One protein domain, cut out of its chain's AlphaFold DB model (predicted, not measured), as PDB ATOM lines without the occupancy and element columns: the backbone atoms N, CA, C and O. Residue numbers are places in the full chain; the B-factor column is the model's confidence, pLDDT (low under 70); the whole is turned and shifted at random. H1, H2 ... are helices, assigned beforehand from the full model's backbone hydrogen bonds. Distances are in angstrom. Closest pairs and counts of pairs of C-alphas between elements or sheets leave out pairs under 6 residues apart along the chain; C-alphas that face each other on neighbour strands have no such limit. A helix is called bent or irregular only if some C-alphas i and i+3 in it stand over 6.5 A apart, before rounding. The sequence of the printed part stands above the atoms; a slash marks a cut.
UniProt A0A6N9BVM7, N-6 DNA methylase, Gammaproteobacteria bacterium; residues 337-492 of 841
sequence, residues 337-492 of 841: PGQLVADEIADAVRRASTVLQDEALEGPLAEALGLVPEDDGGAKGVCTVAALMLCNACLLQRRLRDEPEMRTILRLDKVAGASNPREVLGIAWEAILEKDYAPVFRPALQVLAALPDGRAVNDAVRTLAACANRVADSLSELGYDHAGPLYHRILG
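Overview. This is residues 337 to 492 of the 841 residues of the protein "N-6 DNA methylase" of Gammaproteobacteria bacterium (UniProt A0A6N9BVM7). One long helix, H3, runs through the middle of a layered stack of helices: the antiparallel pair H1 and H7 crosses it on one side, and H6, with H2 and H5 on either side of it, covers the other. H4 packs beside H7 and H5, and the short H8 packs on H1. The printed part has 156 residues with eight named helices, H1 to H8 in chain order, and no named strand; the class is all helix. The whole is compact, with a radius of gyration of the C-alphas of 14.8 A and spans of 47 by 32 by 28 A.

Arrangement. H7, residues 455 to 478, is the longest helix and, with H3, residues 379 to 400, a hub touching four others. H7 has a kink of 41 degrees near residue 471 and is irregular, with C-alphas 470 and 473 7.1 A apart. With residues 461 to 472 alone H7 touches H3, closest at the C-alphas of Leu 395 and Ala 468, 4.8 A, at a steep tilt of 52 degrees. H1, residues 337 to 356, touches H7 at a shallow tilt of 15 degrees, opposite ways; the closest C-alphas, of Ala 352 and Ala 460, are 4.5 A apart. H1 also touches H3, at a steep tilt of 51 degrees, with the C-alphas of Ser 353 and Thr 384 closest at 4.9 A. H6, residues 438 to 450, touches residues 386 to 393 of H3 alone, closest at the C-alphas of Leu 390 and Ala 444, 5.6 A; H6 and H7 are apart. H2, residues 359 to 369, only just irregular with C-alphas 360 and 363 6.7 A apart, touches H6 opposite ways at 21 degrees, a shallow tilt; the C-alphas of Ala 368 and Gln 446 are closest at 5.4 A. H5, residues 421 to 433, forms a helical hairpin with H6, closest at the C-alphas of Trp 429 and Phe 441, 6.0 A. H4, residues 412 to 417, touches residues 462 to 469 of H7 alone, closest at the C-alphas of Ala 416 and Arg 462, 5.7 A. H8, residues 483 to 490, touches residues 342 to 350 of H1 alone, closest at the C-alphas of Ala 346 and Ile 490, 5.3 A. Every O i to N i+4 pair is within hydrogen-bond range in H1, H5 and H8; it is 5 of 7 in H2, 16 of 18 in H3, 8 of 9 in H6, 18 of 20 in H7 and 0 of 2 in H4, where 3 of 3 O i to N i+3 pairs are.

Along the chain. H1 begins at C-alpha 337, (97.169, 72.850, 123.953), and is 28.3 A long. H3 is 32.5 A long and H7 34.4 A. H8 ends at C-alpha 490, (97.336, 86.351, 112.321).

Size, cuts and confidence. The C-alphas farthest apart, of Asp 376 and Pro 404, are 48.0 A apart. The printed part has no cut; the link from H3 to H4, 11 residues, is long. The mean pLDDT of the printed part is 73.9, and 48 residues are under 70, among them 369 to 381 and 471 to 492.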
ATOM      1  N   PRO A 337      96.038  73.202 124.814       40.97
ATOM      2  CA  PRO A 337      97.169  72.850 123.953       40.97
ATOM      3  C   PRO A 337      97.056  73.374 122.507       40.97
ATOM      4  O   PRO A 337      97.996  73.981 122.013       40.97
ATOM      5  N   GLY A 338      95.907  73.225 121.843       43.94
ATOM      6  CA  GLY A 338      95.673  73.765 120.497       43.94
ATOM      7  C   GLY A 338      95.595  75.291 120.460       43.94
ATOM      8  O   GLY A 338      96.050  75.903 119.497       43.94
ATOM      9  N   GLN A 339      95.095  75.922 121.527       47.41
ATOM     10  CA  GLN A 339      95.153  77.375 121.670       47.41
ATOM     11  C   GLN A 339      96.593  77.873 121.832       47.41
ATOM     12  O   GLN A 339      96.952  78.819 121.143       47.41
ATOM     13  N   LEU A 340      97.398  77.235 122.688       51.53
ATOM     14  CA  LEU A 340      98.808  77.575 122.895       51.53
ATOM     15  C   LEU A 340      99.616  77.400 121.613       51.53
ATOM     16  O   LEU A 340     100.395  78.277 121.269       51.53
ATOM     17  N   VAL A 341      99.385  76.314 120.874       55.91
ATOM     18  CA  VAL A 341     100.048  76.077 119.590       55.91
ATOM     19  C   VAL A 341      99.634  77.122 118.551       55.91
ATOM     20  O   VAL A 341     100.492  77.703 117.893       55.91
ATOM     21  N   ALA A 342      98.338  77.420 118.428       56.12
ATOM     22  CA  ALA A 342      97.870  78.459 117.514       56.12
ATOM     23  C   ALA A 342      98.374  79.859 117.911       56.12
ATOM     24  O   ALA A 342      98.717  80.649 117.035       56.12
ATOM     25  N   ASP A 343      98.448  80.168 119.210       60.56
ATOM     26  CA  ASP A 343      99.015  81.422 119.717       60.56
ATOM     27  C   ASP A 343     100.518  81.502 119.441       60.56
ATOM     28  O   ASP A 343     100.992  82.535 118.980       60.56
ATOM     29  N   GLU A 344     101.250  80.404 119.618       67.88
ATOM     30  CA  GLU A 344     102.687  80.342 119.364       67.88
ATOM     31  C   GLU A 344     103.019  80.555 117.881       67.88
ATOM     32  O   GLU A 344     103.918  81.340 117.559       67.88
ATOM     33  N   ILE A 345     102.271  79.916 116.972       73.12
ATOM     34  CA  ILE A 345     102.413  80.154 115.530       73.12
ATOM     35  C   ILE A 345     102.030  81.598 115.204       73.12
ATOM     36  O   ILE A 345     102.759  82.281 114.484       73.12
ATOM     37  N   ALA A 346     100.922  82.095 115.759       68.31
ATOM     38  CA  ALA A 346     100.471  83.451 115.490       68.31
ATOM     39  C   ALA A 346     101.474  84.511 115.961       68.31
ATOM     40  O   ALA A 346     101.720  85.487 115.255       68.31
ATOM     41  N   ASP A 347     102.093  84.305 117.118       73.50
ATOM     42  CA  ASP A 347     103.146  85.165 117.642       73.50
ATOM     43  C   ASP A 347     104.422  85.090 116.801       73.50
ATOM     44  O   ASP A 347     105.028  86.124 116.517       73.50
ATOM     45  N   ALA A 348     104.828  83.895 116.364       81.88
ATOM     46  CA  ALA A 348     105.982  83.736 115.483       81.88
ATOM     47  C   ALA A 348     105.777  84.456 114.144       81.88
ATOM     48  O   ALA A 348     106.656  85.207 113.718       81.88
ATOM     49  N   VAL A 349     104.601  84.295 113.532       82.81
ATOM     50  CA  VAL A 349     104.248  84.959 112.274       82.81
ATOM     51  C   VAL A 349     104.148  86.472 112.449       82.81
ATOM     52  O   VAL A 349     104.700  87.199 111.631       82.81
ATOM     53  N   ARG A 350     103.535  86.978 113.529       81.19
ATOM     54  CA  ARG A 350     103.481  88.426 113.812       81.19
ATOM     55  C   ARG A 350     104.864  89.040 114.007       81.19
ATOM     56  O   ARG A 350     105.130  90.118 113.477       81.19
ATOM     57  N   ARG A 351     105.753  88.368 114.748       82.62
ATOM     58  CA  ARG A 351     107.138  88.827 114.945       82.62
ATOM     59  C   ARG A 351     107.904  88.847 113.629       82.62
ATOM     60  O   ARG A 351     108.517  89.861 113.316       82.62
ATOM     61  N   ALA A 352     107.828  87.767 112.851       87.94
ATOM     62  CA  ALA A 352     108.472  87.703 111.546       87.94
ATOM     63  C   ALA A 352     107.918  88.776 110.600       87.94
ATOM     64  O   ALA A 352     108.691  89.545 110.047       87.94
ATOM     65  N   SER A 353     106.593  88.908 110.497       85.00
ATOM     66  CA  SER A 353     105.935  89.940 109.689       85.00
ATOM     67  C   SER A 353     106.395  91.348 110.060       85.00
ATOM     68  O   SER A 353     106.694  92.137 109.177       85.00
ATOM     69  N   THR A 354     106.525  91.653 111.356       85.44
ATOM     70  CA  THR A 354     106.989  92.969 111.827       85.44
ATOM     71  C   THR A 354     108.421  93.263 111.375       85.44
ATOM     72  O   THR A 354     108.740  94.401 111.059       85.44
ATOM     73  N   VAL A 355     109.284  92.246 111.319       85.38
ATOM     74  CA  VAL A 355     110.652  92.380 110.798       85.38
ATOM     75  C   VAL A 355     110.666  92.529 109.273       85.38
ATOM     76  O   VAL A 355     111.543  93.194 108.736       85.38
ATOM     77  N   LEU A 356     109.702  91.915 108.585       83.06
ATOM     78  CA  LEU A 356     109.543  91.981 107.131       83.06
ATOM     79  C   LEU A 356     108.790  93.232 106.645       83.06
ATOM     80  O   LEU A 356     108.702  93.436 105.439       83.06
ATOM     81  N   GLN A 357     108.217  94.042 107.543       79.06
ATOM     82  CA  GLN A 357     107.534  95.299 107.209       79.06
ATOM     83  C   GLN A 357     108.564  96.377 106.841       79.06
ATOM     84  O   GLN A 357     108.917  97.225 107.657       79.06
ATOM     85  N   ASP A 358     109.045  96.304 105.605       74.75
ATOM     86  CA  ASP A 358     109.924  97.269 104.951       74.75
ATOM     87  C   ASP A 358     109.296  97.629 103.596       74.75
ATOM     88  O   ASP A 358     108.981  96.729 102.815       74.75
ATOM     89  N   GLU A 359     109.113  98.925 103.316       68.94
ATOM     90  CA  GLU A 359     108.525  99.421 102.059       68.94
ATOM     91  C   GLU A 359     109.273  98.883 100.826       68.94
ATOM     92  O   GLU A 359     108.665  98.639  99.784       68.94
ATOM     93  N   ALA A 360     110.581  98.623 100.943       77.56
ATOM     94  CA  ALA A 360     111.380  98.051  99.862       77.56
ATOM     95  C   ALA A 360     111.053  96.572  99.570       77.56
ATOM     96  O   ALA A 360     111.381  96.077  98.492       77.56
ATOM     97  N   LEU A 361     110.421  95.859 100.510       77.25
ATOM     98  CA  LEU A 361     110.065  94.441 100.386       77.25
ATOM     99  C   LEU A 361     108.638  94.208  99.923       77.25
ATOM    100  O   LEU A 361     108.338  93.124  99.428       77.25
ATOM    101  N   GLU A 362     107.765  95.201 100.042       74.94
ATOM    102  CA  GLU A 362     106.352  95.048  99.701       74.94
ATOM    103  C   GLU A 362     106.144  94.716  98.228       74.94
ATOM    104  O   GLU A 362     105.416  93.776  97.927       74.94
ATOM    105  N   GLY A 363     106.820  95.427  97.320       75.00
ATOM    106  CA  GLY A 363     106.763  95.158  95.880       75.00
ATOM    107  C   GLY A 363     107.248  93.744  95.527       75.00
ATOM    108  O   GLY A 363     106.457  92.968  94.992       75.00
ATOM    109  N   PRO A 364     108.496  93.371  95.875       83.12
ATOM    110  CA  PRO A 364     109.030  92.033  95.613       83.12
ATOM    111  C   PRO A 364     108.219  90.897  96.251       83.12
ATOM    112  O   PRO A 364     108.009  89.861  95.623       83.12
ATOM    113  N   LEU A 365     107.735  91.067  97.488       81.94
ATOM    114  CA  LEU A 365     106.902  90.060  98.151       81.94
ATOM    115  C   LEU A 365     105.504  89.982  97.539       81.94
ATOM    116  O   LEU A 365     104.959  88.886  97.438       81.94
ATOM    117  N   ALA A 366     104.918  91.108  97.127       72.62
ATOM    118  CA  ALA A 366     103.641  91.116  96.427       72.62
ATOM    119  C   ALA A 366     103.766  90.410  95.074       72.62
ATOM    120  O   ALA A 366     102.942  89.555  94.772       72.62
ATOM    121  N   GLU A 367     104.832  90.672  94.316       73.81
ATOM    122  CA  GLU A 367     105.125  89.978  93.060       73.81
ATOM    123  C   GLU A 367     105.323  88.470  93.277       73.81
ATOM    124  O   GLU A 367     104.657  87.665  92.625       73.81
ATOM    125  N   ALA A 368     106.143  88.078  94.260       76.12
ATOM    126  CA  ALA A 368     106.367  86.675  94.618       76.12
ATOM    127  C   ALA A 368     105.085  85.952  95.075       76.12
ATOM    128  O   ALA A 368     104.963  84.740  94.917       76.12
ATOM    129  N   LEU A 369     104.131  86.687  95.651       69.00
ATOM    130  CA  LEU A 369     102.829  86.169  96.070       69.00
ATOM    131  C   LEU A 369     101.747  86.298  94.983       69.00
ATOM    132  O   LEU A 369     100.643  85.802  95.184       69.00
ATOM    133  N   GLY A 370     102.016  86.957  93.852       62.53
ATOM    134  CA  GLY A 370     100.996  87.272  92.847       62.53
ATOM    135  C   GLY A 370      99.914  88.247  93.344       62.53
ATOM    136  O   GLY A 370      98.779  88.222  92.865       62.53
ATOM    137  N   LEU A 371     100.237  89.089  94.328       62.97
ATOM    138  CA  LEU A 371      99.365  90.125  94.876       62.97
ATOM    139  C   LEU A 371      99.544  91.444  94.115       62.97
ATOM    140  O   LEU A 371     100.653  91.835  93.764       62.97
ATOM    141  N   VAL A 372      98.445  92.172  93.912       51.94
ATOM    142  CA  VAL A 372      98.498  93.567  93.451       51.94
ATOM    143  C   VAL A 372      98.710  94.453  94.685       51.94
ATOM    144  O   VAL A 372      97.905  94.342  95.615       51.94
ATOM    145  N   PRO A 373      99.752  95.304  94.736       44.75
ATOM    146  CA  PRO A 373      99.952  96.235  95.847       44.75
ATOM    147  C   PRO A 373      98.713  97.131  96.025       44.75
ATOM    148  O   PRO A 373      98.272  97.764  95.067       44.75
ATOM    149  N   GLU A 374      98.108  97.151  97.219       45.06
ATOM    150  CA  GLU A 374      96.990  98.061  97.521       45.06
ATOM    151  C   GLU A 374      97.522  99.465  97.850       45.06
ATOM    152  O   GLU A 374      98.495  99.587  98.594       45.06
ATOM    153  N   ASP A 375      96.830 100.517  97.402       37.03
ATOM    154  CA  ASP A 375      97.123 101.896  97.814       37.03
ATOM    155  C   ASP A 375      96.909 102.083  99.340       37.03
ATOM    156  O   ASP A 375      95.832 101.815  99.886       37.03
ATOM    157  N   ASP A 376      97.963 102.544 100.023       37.81
ATOM    158  CA  ASP A 376      98.053 103.108 101.387       37.81
ATOM    159  C   ASP A 376      97.593 102.271 102.608       37.81
ATOM    160  O   ASP A 376      97.686 102.737 103.748       37.81
ATOM    161  N   GLY A 377      97.144 101.018 102.440       39.66
ATOM    162  CA  GLY A 377      96.703 100.165 103.564       39.66
ATOM    163  C   GLY A 377      97.112  98.684 103.532       39.66
ATOM    164  O   GLY A 377      97.007  98.017 104.567       39.66
ATOM    165  N   GLY A 378      97.583  98.175 102.386       45.03
ATOM    166  CA  GLY A 378      97.852  96.745 102.147       45.03
ATOM    167  C   GLY A 378      99.245  96.248 102.546       45.03
ATOM    168  O   GLY A 378      99.433  95.040 102.707       45.03
ATOM    169  N   ALA A 379     100.180  97.168 102.796       46.03
ATOM    170  CA  ALA A 379     101.551  96.951 103.273       46.03
ATOM    171  C   ALA A 379     101.686  95.847 104.344       46.03
ATOM    172  O   ALA A 379     102.433  94.874 104.221       46.03
ATOM    173  N   LYS A 380     100.867  95.938 105.403       50.47
ATOM    174  CA  LYS A 380     100.892  94.989 106.532       50.47
ATOM    175  C   LYS A 380     100.349  93.605 106.176       50.47
ATOM    176  O   LYS A 380     100.686  92.629 106.848       50.47
ATOM    177  N   GLY A 381      99.499  93.507 105.156       64.25
ATOM    178  CA  GLY A 381      98.894  92.253 104.714       64.25
ATOM    179  C   GLY A 381      99.899  91.353 104.001       64.25
ATOM    180  O   GLY A 381     100.037  90.190 104.380       64.25
ATOM    181  N   VAL A 382     100.650  91.906 103.044       72.44
ATOM    182  CA  VAL A 382     101.594  91.161 102.185       72.44
ATOM    183  C   VAL A 382     102.668  90.458 103.018       72.44
ATOM    184  O   VAL A 382     102.806  89.236 102.952       72.44
ATOM    185  N   CYS A 383     103.358  91.187 103.899       79.50
ATOM    186  CA  CYS A 383     104.413  90.609 104.739       79.50
ATOM    187  C   CYS A 383     103.873  89.589 105.754       79.50
ATOM    188  O   CYS A 383     104.565  88.643 106.134       79.50
ATOM    189  N   THR A 384     102.621  89.748 106.198       76.56
ATOM    190  CA  THR A 384     101.956  88.766 107.069       76.56
ATOM    191  C   THR A 384     101.640  87.472 106.321       76.56
ATOM    192  O   THR A 384     101.886  86.390 106.854       76.56
ATOM    193  N   VAL A 385     101.140  87.569 105.086       74.81
ATOM    194  CA  VAL A 385     100.887  86.410 104.216       74.81
ATOM    195  C   VAL A 385     102.197  85.692 103.884       74.81
ATOM    196  O   VAL A 385     102.266  84.473 104.031       74.81
ATOM    197  N   ALA A 386     103.260  86.433 103.555       82.12
ATOM    198  CA  ALA A 386     104.597  85.881 103.330       82.12
ATOM    199  C   ALA A 386     105.108  85.095 104.552       82.12
ATOM    200  O   ALA A 386     105.492  83.930 104.436       82.12
ATOM    201  N   ALA A 387     105.054  85.695 105.746       86.25
ATOM    202  CA  ALA A 387     105.493  85.046 106.983       86.25
ATOM    203  C   ALA A 387     104.654  83.802 107.330       86.25
ATOM    204  O   ALA A 387     105.199  82.794 107.782       86.25
ATOM    205  N   LEU A 388     103.339  83.845 107.097       79.38
ATOM    206  CA  LEU A 388     102.461  82.692 107.284       79.38
ATOM    207  C   LEU A 388     102.812  81.554 106.318       79.38
ATOM    208  O   LEU A 388     102.894  80.400 106.739       79.38
ATOM    209  N   MET A 389     103.062  81.872 105.047       80.06
ATOM    210  CA  MET A 389     103.403  80.874 104.033       80.06
ATOM    211  C   MET A 389     104.726  80.171 104.348       80.06
ATOM    212  O   MET A 389     104.786  78.942 104.340       80.06
ATOM    213  N   LEU A 390     105.756  80.932 104.731       88.88
ATOM    214  CA  LEU A 390     107.033  80.371 105.180       88.88
ATOM    215  C   LEU A 390     106.867  79.483 106.425       88.88
ATOM    216  O   LEU A 390     107.497  78.428 106.524       88.88
ATOM    217  N   CYS A 391     106.009  79.878 107.373       86.75
ATOM    218  CA  CYS A 391     105.730  79.079 108.566       86.75
ATOM    219  C   CYS A 391     105.058  77.743 108.219       86.75
ATOM    220  O   CYS A 391     105.485  76.698 108.711       86.75
ATOM    221  N   ASN A 392     104.066  77.763 107.328       78.88
ATOM    222  CA  ASN A 392     103.365  76.560 106.881       78.88
ATOM    223  C   ASN A 392     104.279  75.606 106.106       78.88
ATOM    224  O   ASN A 392     104.253  74.404 106.364       78.88
ATOM    225  N   ALA A 393     105.146  76.128 105.233       85.50
ATOM    226  CA  ALA A 393     106.157  75.322 104.551       85.50
ATOM    227  C   ALA A 393     107.115  74.647 105.552       85.50
ATOM    228  O   ALA A 393     107.414  73.459 105.426       85.50
ATOM    229  N   CYS A 394     107.529  75.354 106.613       89.25
ATOM    230  CA  CYS A 394     108.324  74.752 107.688       89.25
ATOM    231  C   CYS A 394     107.548  73.651 108.436       89.25
ATOM    232  O   CYS A 394     108.104  72.584 108.710       89.25
ATOM    233  N   LEU A 395     106.271  73.881 108.771       81.19
ATOM    234  CA  LEU A 395     105.421  72.887 109.443       81.19
ATOM    235  C   LEU A 395     105.309  71.603 108.615       81.19
ATOM    236  O   LEU A 395     105.501  70.506 109.147       81.19
ATOM    237  N   LEU A 396     105.074  71.748 107.310       79.94
ATOM    238  CA  LEU A 396     104.985  70.629 106.383       79.94
ATOM    239  C   LEU A 396     106.331  69.917 106.215       79.94
ATOM    240  O   LEU A 396     106.379  68.698 106.340       79.94
ATOM    241  N   GLN A 397     107.445  70.638 106.044       86.88
ATOM    242  CA  GLN A 397     108.786  70.036 105.987       86.88
ATOM    243  C   GLN A 397     109.064  69.167 107.221       86.88
ATOM    244  O   GLN A 397     109.571  68.051 107.104       86.88
ATOM    245  N   ARG A 398     108.746  69.662 108.426       84.81
ATOM    246  CA  ARG A 398     108.960  68.901 109.665       84.81
ATOM    247  C   ARG A 398     108.155  67.602 109.681       84.81
ATOM    248  O   ARG A 398     108.672  66.620 110.216       84.81
ATOM    249  N   ARG A 399     106.949  67.618 109.107       75.81
ATOM    250  CA  ARG A 399     106.052  66.462 108.990       75.81
ATOM    251  C   ARG A 399     106.492  65.468 107.939       75.81
ATOM    252  O   ARG A 399     106.558  64.286 108.242       75.81
ATOM    253  N   LEU A 400     106.865  65.943 106.752       78.56
ATOM    254  CA  LEU A 400     107.364  65.083 105.683       78.56
ATOM    255  C   LEU A 400     108.512  64.217 106.187       78.56
ATOM    256  O   LEU A 400     108.529  63.029 105.929       78.56
ATOM    257  N   ARG A 401     109.405  64.744 107.028       81.75
ATOM    258  CA  ARG A 401     110.516  63.965 107.600       81.75
ATOM    259  C   ARG A 401     110.125  62.785 108.503       81.75
ATOM    260  O   ARG A 401     111.016  61.998 108.841       81.75
ATOM    261  N   ASP A 402     108.872  62.685 108.938       72.25
ATOM    262  CA  ASP A 402     108.379  61.508 109.657       72.25
ATOM    263  C   ASP A 402     108.183  60.318 108.686       72.25
ATOM    264  O   ASP A 402     108.353  59.162 109.093       72.25
ATOM    265  N   GLU A 403     107.975  60.592 107.390       72.75
ATOM    266  CA  GLU A 403     107.861  59.588 106.329       72.75
ATOM    267  C   GLU A 403     109.221  58.976 105.956       72.75
ATOM    268  O   GLU A 403     110.201  59.710 105.779       72.75
ATOM    269  N   PRO A 404     109.321  57.638 105.800       74.44
ATOM    270  CA  PRO A 404     110.580  56.949 105.516       74.44
ATOM    271  C   PRO A 404     111.363  57.514 104.327       74.44
ATOM    272  O   PRO A 404     112.580  57.675 104.431       74.44
ATOM    273  N   GLU A 405     110.668  57.854 103.241       75.62
ATOM    274  CA  GLU A 405     111.250  58.352 101.984       75.62
ATOM    275  C   GLU A 405     111.799  59.781 102.094       75.62
ATOM    276  O   GLU A 405     112.660  60.191 101.320       75.62
ATOM    277  N   MET A 406     111.347  60.520 103.105       80.44
ATOM    278  CA  MET A 406     111.596  61.946 103.305       80.44
ATOM    279  C   MET A 406     112.552  62.225 104.477       80.44
ATOM    280  O   MET A 406     112.889  63.373 104.778       80.44
ATOM    281  N   ARG A 407     113.045  61.178 105.158       80.06
ATOM    282  CA  ARG A 407     113.954  61.297 106.319       80.06
ATOM    283  C   ARG A 407     115.266  62.017 106.001       80.06
ATOM    284  O   ARG A 407     115.878  62.582 106.919       80.06
ATOM    285  N   THR A 408     115.689  61.972 104.738       81.44
ATOM    286  CA  THR A 408     116.930  62.557 104.212       81.44
ATOM    287  C   THR A 408     116.868  64.074 104.063       81.44
ATOM    288  O   THR A 408     117.920  64.710 104.080       81.44
ATOM    289  N   ILE A 409     115.669  64.666 103.996       85.56
ATOM    290  CA  ILE A 409     115.497  66.122 103.937       85.56
ATOM    291  C   ILE A 409     116.139  66.769 105.169       85.56
ATOM    292  O   ILE A 409     116.102  66.226 106.282       85.56
ATOM    293  N   LEU A 410     116.732  67.948 104.982       86.56
ATOM    294  CA  LEU A 410     117.385  68.691 106.056       86.56
ATOM    295  C   LEU A 410     116.411  69.009 107.199       86.56
ATOM    296  O   LEU A 410     115.237  69.329 107.011       86.56
ATOM    297  N   ARG A 411     116.921  68.910 108.425       84.75
ATOM    298  CA  ARG A 411     116.165  69.169 109.653       84.75
ATOM    299  C   ARG A 411     116.038  70.668 109.910       84.75
ATOM    300  O   ARG A 411     117.013  71.401 109.760       84.75
ATOM    301  N   LEU A 412     114.884  71.103 110.425       88.12
ATOM    302  CA  LEU A 412     114.684  72.497 110.839       88.12
ATOM    303  C   LEU A 412     115.639  72.941 111.963       88.12
ATOM    304  O   LEU A 412     115.957  74.122 112.063       88.12
ATOM    305  N   ASP A 413     116.159  72.018 112.779       81.62
ATOM    306  CA  ASP A 413     117.172  72.340 113.796       81.62
ATOM    307  C   ASP A 413     118.498  72.848 113.193       81.62
ATOM    308  O   ASP A 413     119.208  73.626 113.832       81.62
ATOM    309  N   LYS A 414     118.806  72.502 111.935       83.56
ATOM    310  CA  LYS A 414     119.967  73.030 111.203       83.56
ATOM    311  C   LYS A 414     119.788  74.490 110.800       83.56
ATOM    312  O   LYS A 414     120.778  75.214 110.734       83.56
ATOM    313  N   VAL A 415     118.548  74.944 110.620       86.69
ATOM    314  CA  VAL A 415     118.229  76.343 110.299       86.69
ATOM    315  C   VAL A 415     118.631  77.260 111.457       86.69
ATOM    316  O   VAL A 415     119.152  78.347 111.228       86.69
ATOM    317  N   ALA A 416     118.478  76.807 112.707       74.31
ATOM    318  CA  ALA A 416     118.815  77.598 113.891       74.31
ATOM    319  C   ALA A 416     120.311  77.950 113.980       74.31
ATOM    320  O   ALA A 416     120.637  79.056 114.400       74.31
ATOM    321  N   GLY A 417     121.204  77.053 113.544       72.62
ATOM    322  CA  GLY A 417     122.663  77.232 113.611       72.62
ATOM    323  C   GLY A 417     123.340  77.670 112.309       72.62
ATOM    324  O   GLY A 417     124.538  77.941 112.316       72.62
ATOM    325  N   ALA A 418     122.612  77.732 111.190       84.12
ATOM    326  CA  ALA A 418     123.181  78.067 109.884       84.12
ATOM    327  C   ALA A 418     123.654  79.523 109.816       84.12
ATOM    328  O   ALA A 418     123.025  80.387 110.414       84.12
ATOM    329  N   SER A 419     124.697  79.839 109.047       82.75
ATOM    330  CA  SER A 419     125.039  81.235 108.725       82.75
ATOM    331  C   SER A 419     123.927  81.897 107.903       82.75
ATOM    332  O   SER A 419     123.526  83.019 108.211       82.75
ATOM    333  N   ASN A 420     123.371  81.162 106.935       88.31
ATOM    334  CA  ASN A 420     122.262  81.584 106.086       88.31
ATOM    335  C   ASN A 420     121.071  80.604 106.206       88.31
ATOM    336  O   ASN A 420     121.068  79.552 105.569       88.31
ATOM    337  N   PRO A 421     120.057  80.899 107.041       90.75
ATOM    338  CA  PRO A 421     118.904  80.019 107.230       90.75
ATOM    339  C   PRO A 421     118.046  79.880 105.965       90.75
ATOM    340  O   PRO A 421     117.433  78.832 105.776       90.75
ATOM    341  N   ARG A 422     118.031  80.899 105.092       92.38
ATOM    342  CA  ARG A 422     117.317  80.856 103.807       92.38
ATOM    343  C   ARG A 422     117.920  79.818 102.868       92.38
ATOM    344  O   ARG A 422     117.184  79.026 102.313       92.38
ATOM    345  N   GLU A 423     119.243  79.746 102.768       90.19
ATOM    346  CA  GLU A 423     119.924  78.743 101.937       90.19
ATOM    347  C   GLU A 423     119.626  77.309 102.402       90.19
ATOM    348  O   GLU A 423     119.312  76.439 101.597       90.19
ATOM    349  N   VAL A 424     119.625  77.072 103.720       91.62
ATOM    350  CA  VAL A 424     119.290  75.753 104.285       91.62
ATOM    351  C   VAL A 424     117.844  75.353 103.989       91.62
ATOM    352  O   VAL A 424     117.592  74.191 103.671       91.62
ATOM    353  N   LEU A 425     116.896  76.290 104.108       94.12
ATOM    354  CA  LEU A 425     115.504  76.041 103.733       94.12
ATOM    355  C   LEU A 425     115.352  75.862 102.219       94.12
ATOM    356  O   LEU A 425     114.649  74.950 101.812       94.12
ATOM    357  N   GLY A 426     116.058  76.657 101.412       92.56
ATOM    358  CA  GLY A 426     116.065  76.568  99.953       92.56
ATOM    359  C   GLY A 426     116.440  75.171  99.472       92.56
ATOM    360  O   GLY A 426     115.627  74.508  98.841       92.56
ATOM    361  N   ILE A 427     117.598  74.665  99.910       90.62
ATOM    362  CA  ILE A 427     118.064  73.305  99.589       90.62
ATOM    363  C   ILE A 427     117.049  72.246 100.044       90.62
ATOM    364  O   ILE A 427     116.777  71.279  99.335       90.62
ATOM    365  N   ALA A 428     116.485  72.401 101.248       91.38
ATOM    366  CA  ALA A 428     115.515  71.447 101.776       91.38
ATOM    367  C   ALA A 428     114.221  71.420 100.953       91.38
ATOM    368  O   ALA A 428     113.655  70.352 100.741       91.38
ATOM    369  N   TRP A 429     113.740  72.588 100.535       92.69
ATOM    370  CA  TRP A 429     112.482  72.748  99.816       92.69
ATOM    371  C   TRP A 429     112.617  72.379  98.342       92.69
ATOM    372  O   TRP A 429     111.704  71.757  97.815       92.69
ATOM    373  N   GLU A 430     113.761  72.640  97.710       89.69
ATOM    374  CA  GLU A 430     114.088  72.122  96.374       89.69
ATOM    375  C   GLU A 430     114.093  70.587  96.356       89.69
ATOM    376  O   GLU A 430     113.435  69.985  95.515       89.69
ATOM    377  N   ALA A 431     114.712  69.942  97.350       86.31
ATOM    378  CA  ALA A 431     114.674  68.481  97.475       86.31
ATOM    379  C   ALA A 431     113.252  67.930  97.711       86.31
ATOM    380  O   ALA A 431     112.943  66.806  97.324       86.31
ATOM    381  N   ILE A 432     112.373  68.706  98.355       84.75
ATOM    382  CA  ILE A 432     110.956  68.348  98.510       84.75
ATOM    383  C   ILE A 432     110.188  68.519  97.187       84.75
ATOM    384  O   ILE A 432     109.271  67.745  96.912       84.75
ATOM    385  N   LEU A 433     110.545  69.503  96.355       82.06
ATOM    386  CA  LEU A 433     109.916  69.709  95.047       82.06
ATOM    387  C   LEU A 433     110.132  68.535  94.090       82.06
ATOM    388  O   LEU A 433     109.243  68.264  93.291       82.06
ATOM    389  N   GLU A 434     111.230  67.787  94.224       78.38
ATOM    390  CA  GLU A 434     111.470  66.536  93.478       78.38
ATOM    391  C   GLU A 434     110.442  65.422  93.784       78.38
ATOM    392  O   GLU A 434     110.503  64.339  93.204       78.38
ATOM    393  N   LYS A 435     109.532  65.658  94.737       70.75
ATOM    394  CA  LYS A 435     108.507  64.723  95.221       70.75
ATOM    395  C   LYS A 435     107.080  65.273  95.070       70.75
ATOM    396  O   LYS A 435     106.208  64.896  95.841       70.75
ATOM    397  N   ASP A 436     106.862  66.199  94.135       68.56
ATOM    398  CA  ASP A 436     105.546  66.732  93.733       68.56
ATOM    399  C   ASP A 436     104.792  67.609  94.758       68.56
ATOM    400  O   ASP A 436     103.599  67.887  94.628       68.56
ATOM    401  N   TYR A 437     105.495  68.201  95.730       71.62
ATOM    402  CA  TYR A 437     104.910  69.164  96.686       71.62
ATOM    403  C   TYR A 437     104.935  70.630  96.192       71.62
ATOM    404  O   TYR A 437     104.945  71.585  96.982       71.62
ATOM    405  N   ALA A 438     104.938  70.831  94.869       67.50
ATOM    406  CA  ALA A 438     105.051  72.140  94.224       67.50
ATOM    407  C   ALA A 438     104.049  73.210  94.695       67.50
ATOM    408  O   ALA A 438     104.484  74.347  94.908       67.50
ATOM    409  N   PRO A 439     102.757  72.902  94.936       62.31
ATOM    410  CA  PRO A 439     101.778  73.916  95.335       62.31
ATOM    411  C   PRO A 439     102.088  74.636  96.655       62.31
ATOM    412  O   PRO A 439     101.613  75.754  96.850       62.31
ATOM    413  N   VAL A 440     102.873  74.023  97.552       71.06
ATOM    414  CA  VAL A 440     103.254  74.620  98.844       71.06
ATOM    415  C   VAL A 440     104.672  75.174  98.812       71.06
ATOM    416  O   VAL A 440     104.895  76.314  99.222       71.06
ATOM    417  N   PHE A 441     105.639  74.397  98.323       82.06
ATOM    418  CA  PHE A 441     107.049  74.768  98.452       82.06
ATOM    419  C   PHE A 441     107.539  75.723  97.370       82.06
ATOM    420  O   PHE A 441     108.431  76.518  97.649       82.06
ATOM    421  N   ARG A 442     106.946  75.729  96.171       76.75
ATOM    422  CA  ARG A 442     107.373  76.653  95.111       76.75
ATOM    423  C   ARG A 442     107.026  78.119  95.435       76.75
ATOM    424  O   ARG A 442     107.933  78.947  95.381       76.75
ATOM    425  N   PRO A 443     105.800  78.456  95.880       74.44
ATOM    426  CA  PRO A 443     105.499  79.796  96.389       74.44
ATOM    427  C   PRO A 443     106.373  80.168  97.593       74.44
ATOM    428  O   PRO A 443     106.857  81.295  97.699       74.44
ATOM    429  N   ALA A 444     106.610  79.219  98.508       86.94
ATOM    430  CA  ALA A 444     107.463  79.457  99.670       86.94
ATOM    431  C   ALA A 444     108.908  79.787  99.261       86.94
ATOM    432  O   ALA A 444     109.495  80.700  99.836       86.94
ATOM    433  N   LEU A 445     109.454  79.107  98.246       89.75
ATOM    434  CA  LEU A 445     110.761  79.401  97.654       89.75
ATOM    435  C   LEU A 445     110.801  80.775  96.975       89.75
ATOM    436  O   LEU A 445     111.778  81.492  97.154       89.75
ATOM    437  N   GLN A 446     109.744  81.179  96.264       86.75
ATOM    438  CA  GLN A 446     109.654  82.518  95.661       86.75
ATOM    439  C   GLN A 446     109.682  83.616  96.724       86.75
ATOM    440  O   GLN A 446     110.456  84.566  96.618       86.75
ATOM    441  N   VAL A 447     108.903  83.452  97.797       89.12
ATOM    442  CA  VAL A 447     108.965  84.363  98.945       89.12
ATOM    443  C   VAL A 447     110.356  84.350  99.568       89.12
ATOM    444  O   VAL A 447     110.896  85.410  99.859       89.12
ATOM    445  N   LEU A 448     110.966  83.176  99.744       91.94
ATOM    446  CA  LEU A 448     112.306  83.050 100.315       91.94
ATOM    447  C   LEU A 448     113.378  83.750  99.462       91.94
ATOM    448  O   LEU A 448     114.299  84.335 100.028       91.94
ATOM    449  N   ALA A 449     113.239  83.712  98.133       90.50
ATOM    450  CA  ALA A 449     114.130  84.354  97.169       90.50
ATOM    451  C   ALA A 449     113.939  85.877  97.098       90.50
ATOM    452  O   ALA A 449     114.910  86.605  96.908       90.50
ATOM    453  N   ALA A 450     112.712  86.369  97.301       89.81
ATOM    454  CA  ALA A 450     112.413  87.803  97.361       89.81
ATOM    455  C   ALA A 450     112.946  88.482  98.640       89.81
ATOM    456  O   ALA A 450     113.037  89.708  98.707       89.81
ATOM    457  N   LEU A 451     113.304  87.704  99.669       90.19
ATOM    458  CA  LEU A 451     113.853  88.218 100.921       90.19
ATOM    459  C   LEU A 451     115.342  88.591 100.789       90.19
ATOM    460  O   LEU A 451     116.148  87.738 100.409       90.19
ATOM    461  N   PRO A 452     115.761  89.805 101.194       86.56
ATOM    462  CA  PRO A 452     117.134  90.264 101.047       86.56
ATOM    463  C   PRO A 452     118.058  89.606 102.071       86.56
ATOM    464  O   PRO A 452     117.644  89.129 103.134       86.56
ATOM    465  N   ASP A 453     119.354  89.647 101.777       80.81
ATOM    466  CA  ASP A 453     120.381  89.243 102.725       80.81
ATOM    467  C   ASP A 453     120.433  90.226 103.900       80.81
ATOM    468  O   ASP A 453     120.725  91.410 103.746       80.81
ATOM    469  N   GLY A 454     120.172  89.734 105.109       84.88
ATOM    470  CA  GLY A 454     120.208  90.577 106.294       84.88
ATOM    471  C   GLY A 454     120.063  89.789 107.583       84.88
ATOM    472  O   GLY A 454     119.371  88.772 107.636       84.88
ATOM    473  N   ARG A 455     120.706  90.270 108.654       85.81
ATOM    474  CA  ARG A 455     120.618  89.636 109.980       85.81
ATOM    475  C   ARG A 455     119.165  89.556 110.458       85.81
ATOM    476  O   ARG A 455     118.725  88.478 110.828       85.81
ATOM    477  N   ALA A 456     118.419  90.659 110.374       86.75
ATOM    478  CA  ALA A 456     117.033  90.723 110.835       86.75
ATOM    479  C   ALA A 456     116.114  89.752 110.068       86.75
ATOM    480  O   ALA A 456     115.394  88.968 110.679       86.75
ATOM    481  N   VAL A 457     116.204  89.731 108.734       89.56
ATOM    482  CA  VAL A 457     115.441  88.808 107.876       89.56
ATOM    483  C   VAL A 457     115.783  87.349 108.186       89.56
ATOM    484  O   VAL A 457     114.891  86.519 108.361       89.56
ATOM    485  N   ASN A 458     117.070  87.035 108.336       91.06
ATOM    486  CA  ASN A 458     117.506  85.697 108.725       91.06
ATOM    487  C   ASN A 458     116.974  85.301 110.114       91.06
ATOM    488  O   ASN A 458     116.564  84.155 110.303       91.06
ATOM    489  N   ASP A 459     116.920  86.225 111.073       88.38
ATOM    490  CA  ASP A 459     116.356  85.980 112.405       88.38
ATOM    491  C   ASP A 459     114.830  85.763 112.361       88.38
ATOM    492  O   ASP A 459     114.300  84.910 113.084       88.38
ATOM    493  N   ALA A 460     114.116  86.453 111.464       90.88
ATOM    494  CA  ALA A 460     112.696  86.213 111.207       90.88
ATOM    495  C   ALA A 460     112.460  84.793 110.662       90.88
ATOM    496  O   ALA A 460     111.643  84.049 111.208       90.88
ATOM    497  N   VAL A 461     113.240  84.368 109.662       93.44
ATOM    498  CA  VAL A 461     113.177  83.008 109.098       93.44
ATOM    499  C   VAL A 461     113.499  81.947 110.159       93.44
ATOM    500  O   VAL A 461     112.772  80.958 110.284       93.44
ATOM    501  N   ARG A 462     114.524  82.166 111.000       92.00
ATOM    502  CA  ARG A 462     114.823  81.275 112.141       92.00
ATOM    503  C   ARG A 462     113.660  81.184 113.118       92.00
ATOM    504  O   ARG A 462     113.374  80.096 113.608       92.00
ATOM    505  N   THR A 463     112.999  82.303 113.408       88.44
ATOM    506  CA  THR A 463     111.856  82.347 114.331       88.44
ATOM    507  C   THR A 463     110.715  81.465 113.829       88.44
ATOM    508  O   THR A 463     110.155  80.690 114.610       88.44
ATOM    509  N   LEU A 464     110.409  81.532 112.529       91.19
ATOM    510  CA  LEU A 464     109.383  80.704 111.893       91.19
ATOM    511  C   LEU A 464     109.759  79.217 111.911       91.19
ATOM    512  O   LEU A 464     108.965  78.395 112.370       91.19
ATOM    513  N   ALA A 465     110.982  78.874 111.499       90.88
ATOM    514  CA  ALA A 465     111.470  77.493 111.492       90.88
ATOM    515  C   ALA A 465     111.522  76.882 112.905       90.88
ATOM    516  O   ALA A 465     111.124  75.735 113.114       90.88
ATOM    517  N   ALA A 466     111.971  77.653 113.900       84.88
ATOM    518  CA  ALA A 466     112.033  77.211 115.289       84.88
ATOM    519  C   ALA A 466     110.636  76.998 115.883       84.88
ATOM    520  O   ALA A 466     110.434  76.026 116.608       84.88
ATOM    521  N   CYS A 467     109.682  77.883 115.572       84.44
ATOM    522  CA  CYS A 467     108.283  77.697 115.948       84.44
ATOM    523  C   CYS A 467     107.739  76.400 115.345       84.44
ATOM    524  O   CYS A 467     107.347  75.513 116.100       84.44
ATOM    525  N   ALA A 468     107.831  76.239 114.022       84.69
ATOM    526  CA  ALA A 468     107.354  75.049 113.325       84.69
ATOM    527  C   ALA A 468     107.942  73.753 113.905       84.69
ATOM    528  O   ALA A 468     107.215  72.795 114.153       84.69
ATOM    529  N   ASN A 469     109.243  73.738 114.209       82.44
ATOM    530  CA  ASN A 469     109.903  72.575 114.799       82.44
ATOM    531  C   ASN A 469     109.392  72.223 116.212       82.44
ATOM    532  O   ASN A 469     109.402  71.048 116.570       82.44
ATOM    533  N   ARG A 470     108.962  73.210 117.012       76.81
ATOM    534  CA  ARG A 470     108.405  72.982 118.358       76.81
ATOM    535  C   ARG A 470     106.955  72.520 118.323       76.81
ATOM    536  O   ARG A 470     106.578  71.662 119.115       76.81
ATOM    537  N   VAL A 471     106.148  73.101 117.435       69.81
ATOM    538  CA  VAL A 471     104.693  72.911 117.464       69.81
ATOM    539  C   VAL A 471     104.190  71.810 116.540       69.81
ATOM    540  O   VAL A 471     103.077  71.332 116.756       69.81
ATOM    541  N   ALA A 472     104.980  71.397 115.537       67.94
ATOM    542  CA  ALA A 472     104.568  70.398 114.554       67.94
ATOM    543  C   ALA A 472     104.011  69.151 115.237       67.94
ATOM    544  O   ALA A 472     102.872  68.797 114.950       67.94
ATOM    545  N   ASP A 473     104.763  68.553 116.174       62.34
ATOM    546  CA  ASP A 473     104.388  67.341 116.923       62.34
ATOM    547  C   ASP A 473     103.010  67.484 117.585       62.34
ATOM    548  O   ASP A 473     102.101  66.708 117.280       62.34
ATOM    549  N   SER A 474     102.810  68.566 118.338       55.50
ATOM    550  CA  SER A 474     101.532  68.905 118.967       55.50
ATOM    551  C   SER A 474     100.384  69.073 117.961       55.50
ATOM    552  O   SER A 474      99.270  68.658 118.254       55.50
ATOM    553  N   LEU A 475     100.620  69.646 116.772       56.53
ATOM    554  CA  LEU A 475      99.579  69.834 115.743       56.53
ATOM    555  C   LEU A 475      99.018  68.522 115.190       56.53
ATOM    556  O   LEU A 475      97.819  68.454 114.931       56.53
ATOM    557  N   SER A 476      99.851  67.491 115.017       53.81
ATOM    558  CA  SER A 476      99.356  66.183 114.547       53.81
ATOM    559  C   SER A 476      98.659  65.424 115.656       53.81
ATOM    560  O   SER A 476      97.591  64.883 115.407       53.81
ATOM    561  N   GLU A 477      99.213  65.434 116.875       48.09
ATOM    562  CA  GLU A 477      98.576  64.773 118.022       48.09
ATOM    563  C   GLU A 477      97.181  65.342 118.284       48.09
ATOM    564  O   GLU A 477      96.247  64.618 118.598       48.09
ATOM    565  N   LEU A 478      97.015  66.643 118.057       45.66
ATOM    566  CA  LEU A 478      95.732  67.316 118.152       45.66
ATOM    567  C   LEU A 478      94.739  66.867 117.059       45.66
ATOM    568  O   LEU A 478      93.534  66.893 117.292       45.66
ATOM    569  N   GLY A 479      95.185  66.469 115.864       45.09
ATOM    570  CA  GLY A 479      94.289  66.084 114.764       45.09
ATOM    571  C   GLY A 479      93.258  67.164 114.384       45.09
ATOM    572  O   GLY A 479      92.206  66.840 113.826       45.09
ATOM    573  N   TYR A 480      93.505  68.434 114.745       47.81
ATOM    574  CA  TYR A 480      92.580  69.572 114.631       47.81
ATOM    575  C   TYR A 480      92.904  70.482 113.428       47.81
ATOM    576  O   TYR A 480      94.065  70.751 113.114       47.81
ATOM    577  N   ASP A 481      91.844  71.042 112.830       48.69
ATOM    578  CA  ASP A 481      91.884  72.208 111.934       48.69
ATOM    579  C   ASP A 481      92.394  73.437 112.710       48.69
ATOM    580  O   ASP A 481      91.666  74.041 113.506       48.69
ATOM    581  N   HIS A 482      93.674  73.762 112.528       48.31
ATOM    582  CA  HIS A 482      94.348  74.889 113.170       48.31
ATOM    583  C   HIS A 482      94.354  76.138 112.287       48.31
ATOM    584  O   HIS A 482      94.463  77.238 112.821       48.31
ATOM    585  N   ALA A 483      94.212  76.017 110.967       46.09
ATOM    586  CA  ALA A 483      94.398  77.150 110.068       46.09
ATOM    587  C   ALA A 483      93.248  78.145 110.068       46.09
ATOM    588  O   ALA A 483      93.527  79.332 109.949       46.09
ATOM    589  N   GLY A 484      91.991  77.722 110.240       46.59
ATOM    590  CA  GLY A 484      90.876  78.673 110.351       46.59
ATOM    591  C   GLY A 484      91.094  79.681 111.500       46.59
ATOM    592  O   GLY A 484      91.176  80.891 111.260       46.59
ATOM    593  N   PRO A 485      91.276  79.207 112.751       47.03
ATOM    594  CA  PRO A 485      91.589  80.062 113.901       47.03
ATOM    595  C   PRO A 485      92.952  80.774 113.819       47.03
ATOM    596  O   PRO A 485      93.076  81.912 114.276       47.03
ATOM    597  N   LEU A 486      93.977  80.133 113.245       48.69
ATOM    598  CA  LEU A 486      95.318  80.702 113.086       48.69
ATOM    599  C   LEU A 486      95.332  81.870 112.088       48.69
ATOM    600  O   LEU A 486      95.841  82.943 112.408       48.69
ATOM    601  N   TYR A 487      94.716  81.697 110.916       47.69
ATOM    602  CA  TYR A 487      94.578  82.727 109.882       47.69
ATOM    603  C   TYR A 487      93.808  83.933 110.421       47.69
ATOM    604  O   TYR A 487      94.230  85.075 110.250       47.69
ATOM    605  N   HIS A 488      92.730  83.684 111.169       49.88
ATOM    606  CA  HIS A 488      91.956  84.731 111.834       49.88
ATOM    607  C   HIS A 488      92.773  85.541 112.853       49.88
ATOM    608  O   HIS A 488      92.687  86.771 112.866       49.88
ATOM    609  N   ARG A 489      93.581  84.879 113.691       51.66
ATOM    610  CA  ARG A 489      94.428  85.550 114.695       51.66
ATOM    611  C   ARG A 489      95.607  86.295 114.082       51.66
ATOM    612  O   ARG A 489      96.040  87.301 114.642       51.66
ATOM    613  N   ILE A 490      96.159  85.786 112.986       51.16
ATOM    614  CA  ILE A 490      97.336  86.351 112.321       51.16
ATOM    615  C   ILE A 490      96.947  87.526 111.431       51.16
ATOM    616  O   ILE A 490      97.517  88.603 111.557       51.16
ATOM    617  N   LEU A 491      95.942  87.346 110.575       49.91
ATOM    618  CA  LEU A 491      95.485  88.366 109.631       49.91
ATOM    619  C   LEU A 491      94.369  89.226 110.214       49.91
ATOM    620  O   LEU A 491      93.590  89.815 109.466       49.91
ATOM    621  N   GLY A 492      94.274  89.285 111.546       41.34
ATOM    622  CA  GLY A 492      93.295  90.069 112.288       41.34
ATOM    623  C   GLY A 492      93.336  91.537 111.869       41.34
ATOM    624  O   GLY A 492      94.077  92.315 112.458       41.34
TER     625      GLY A 492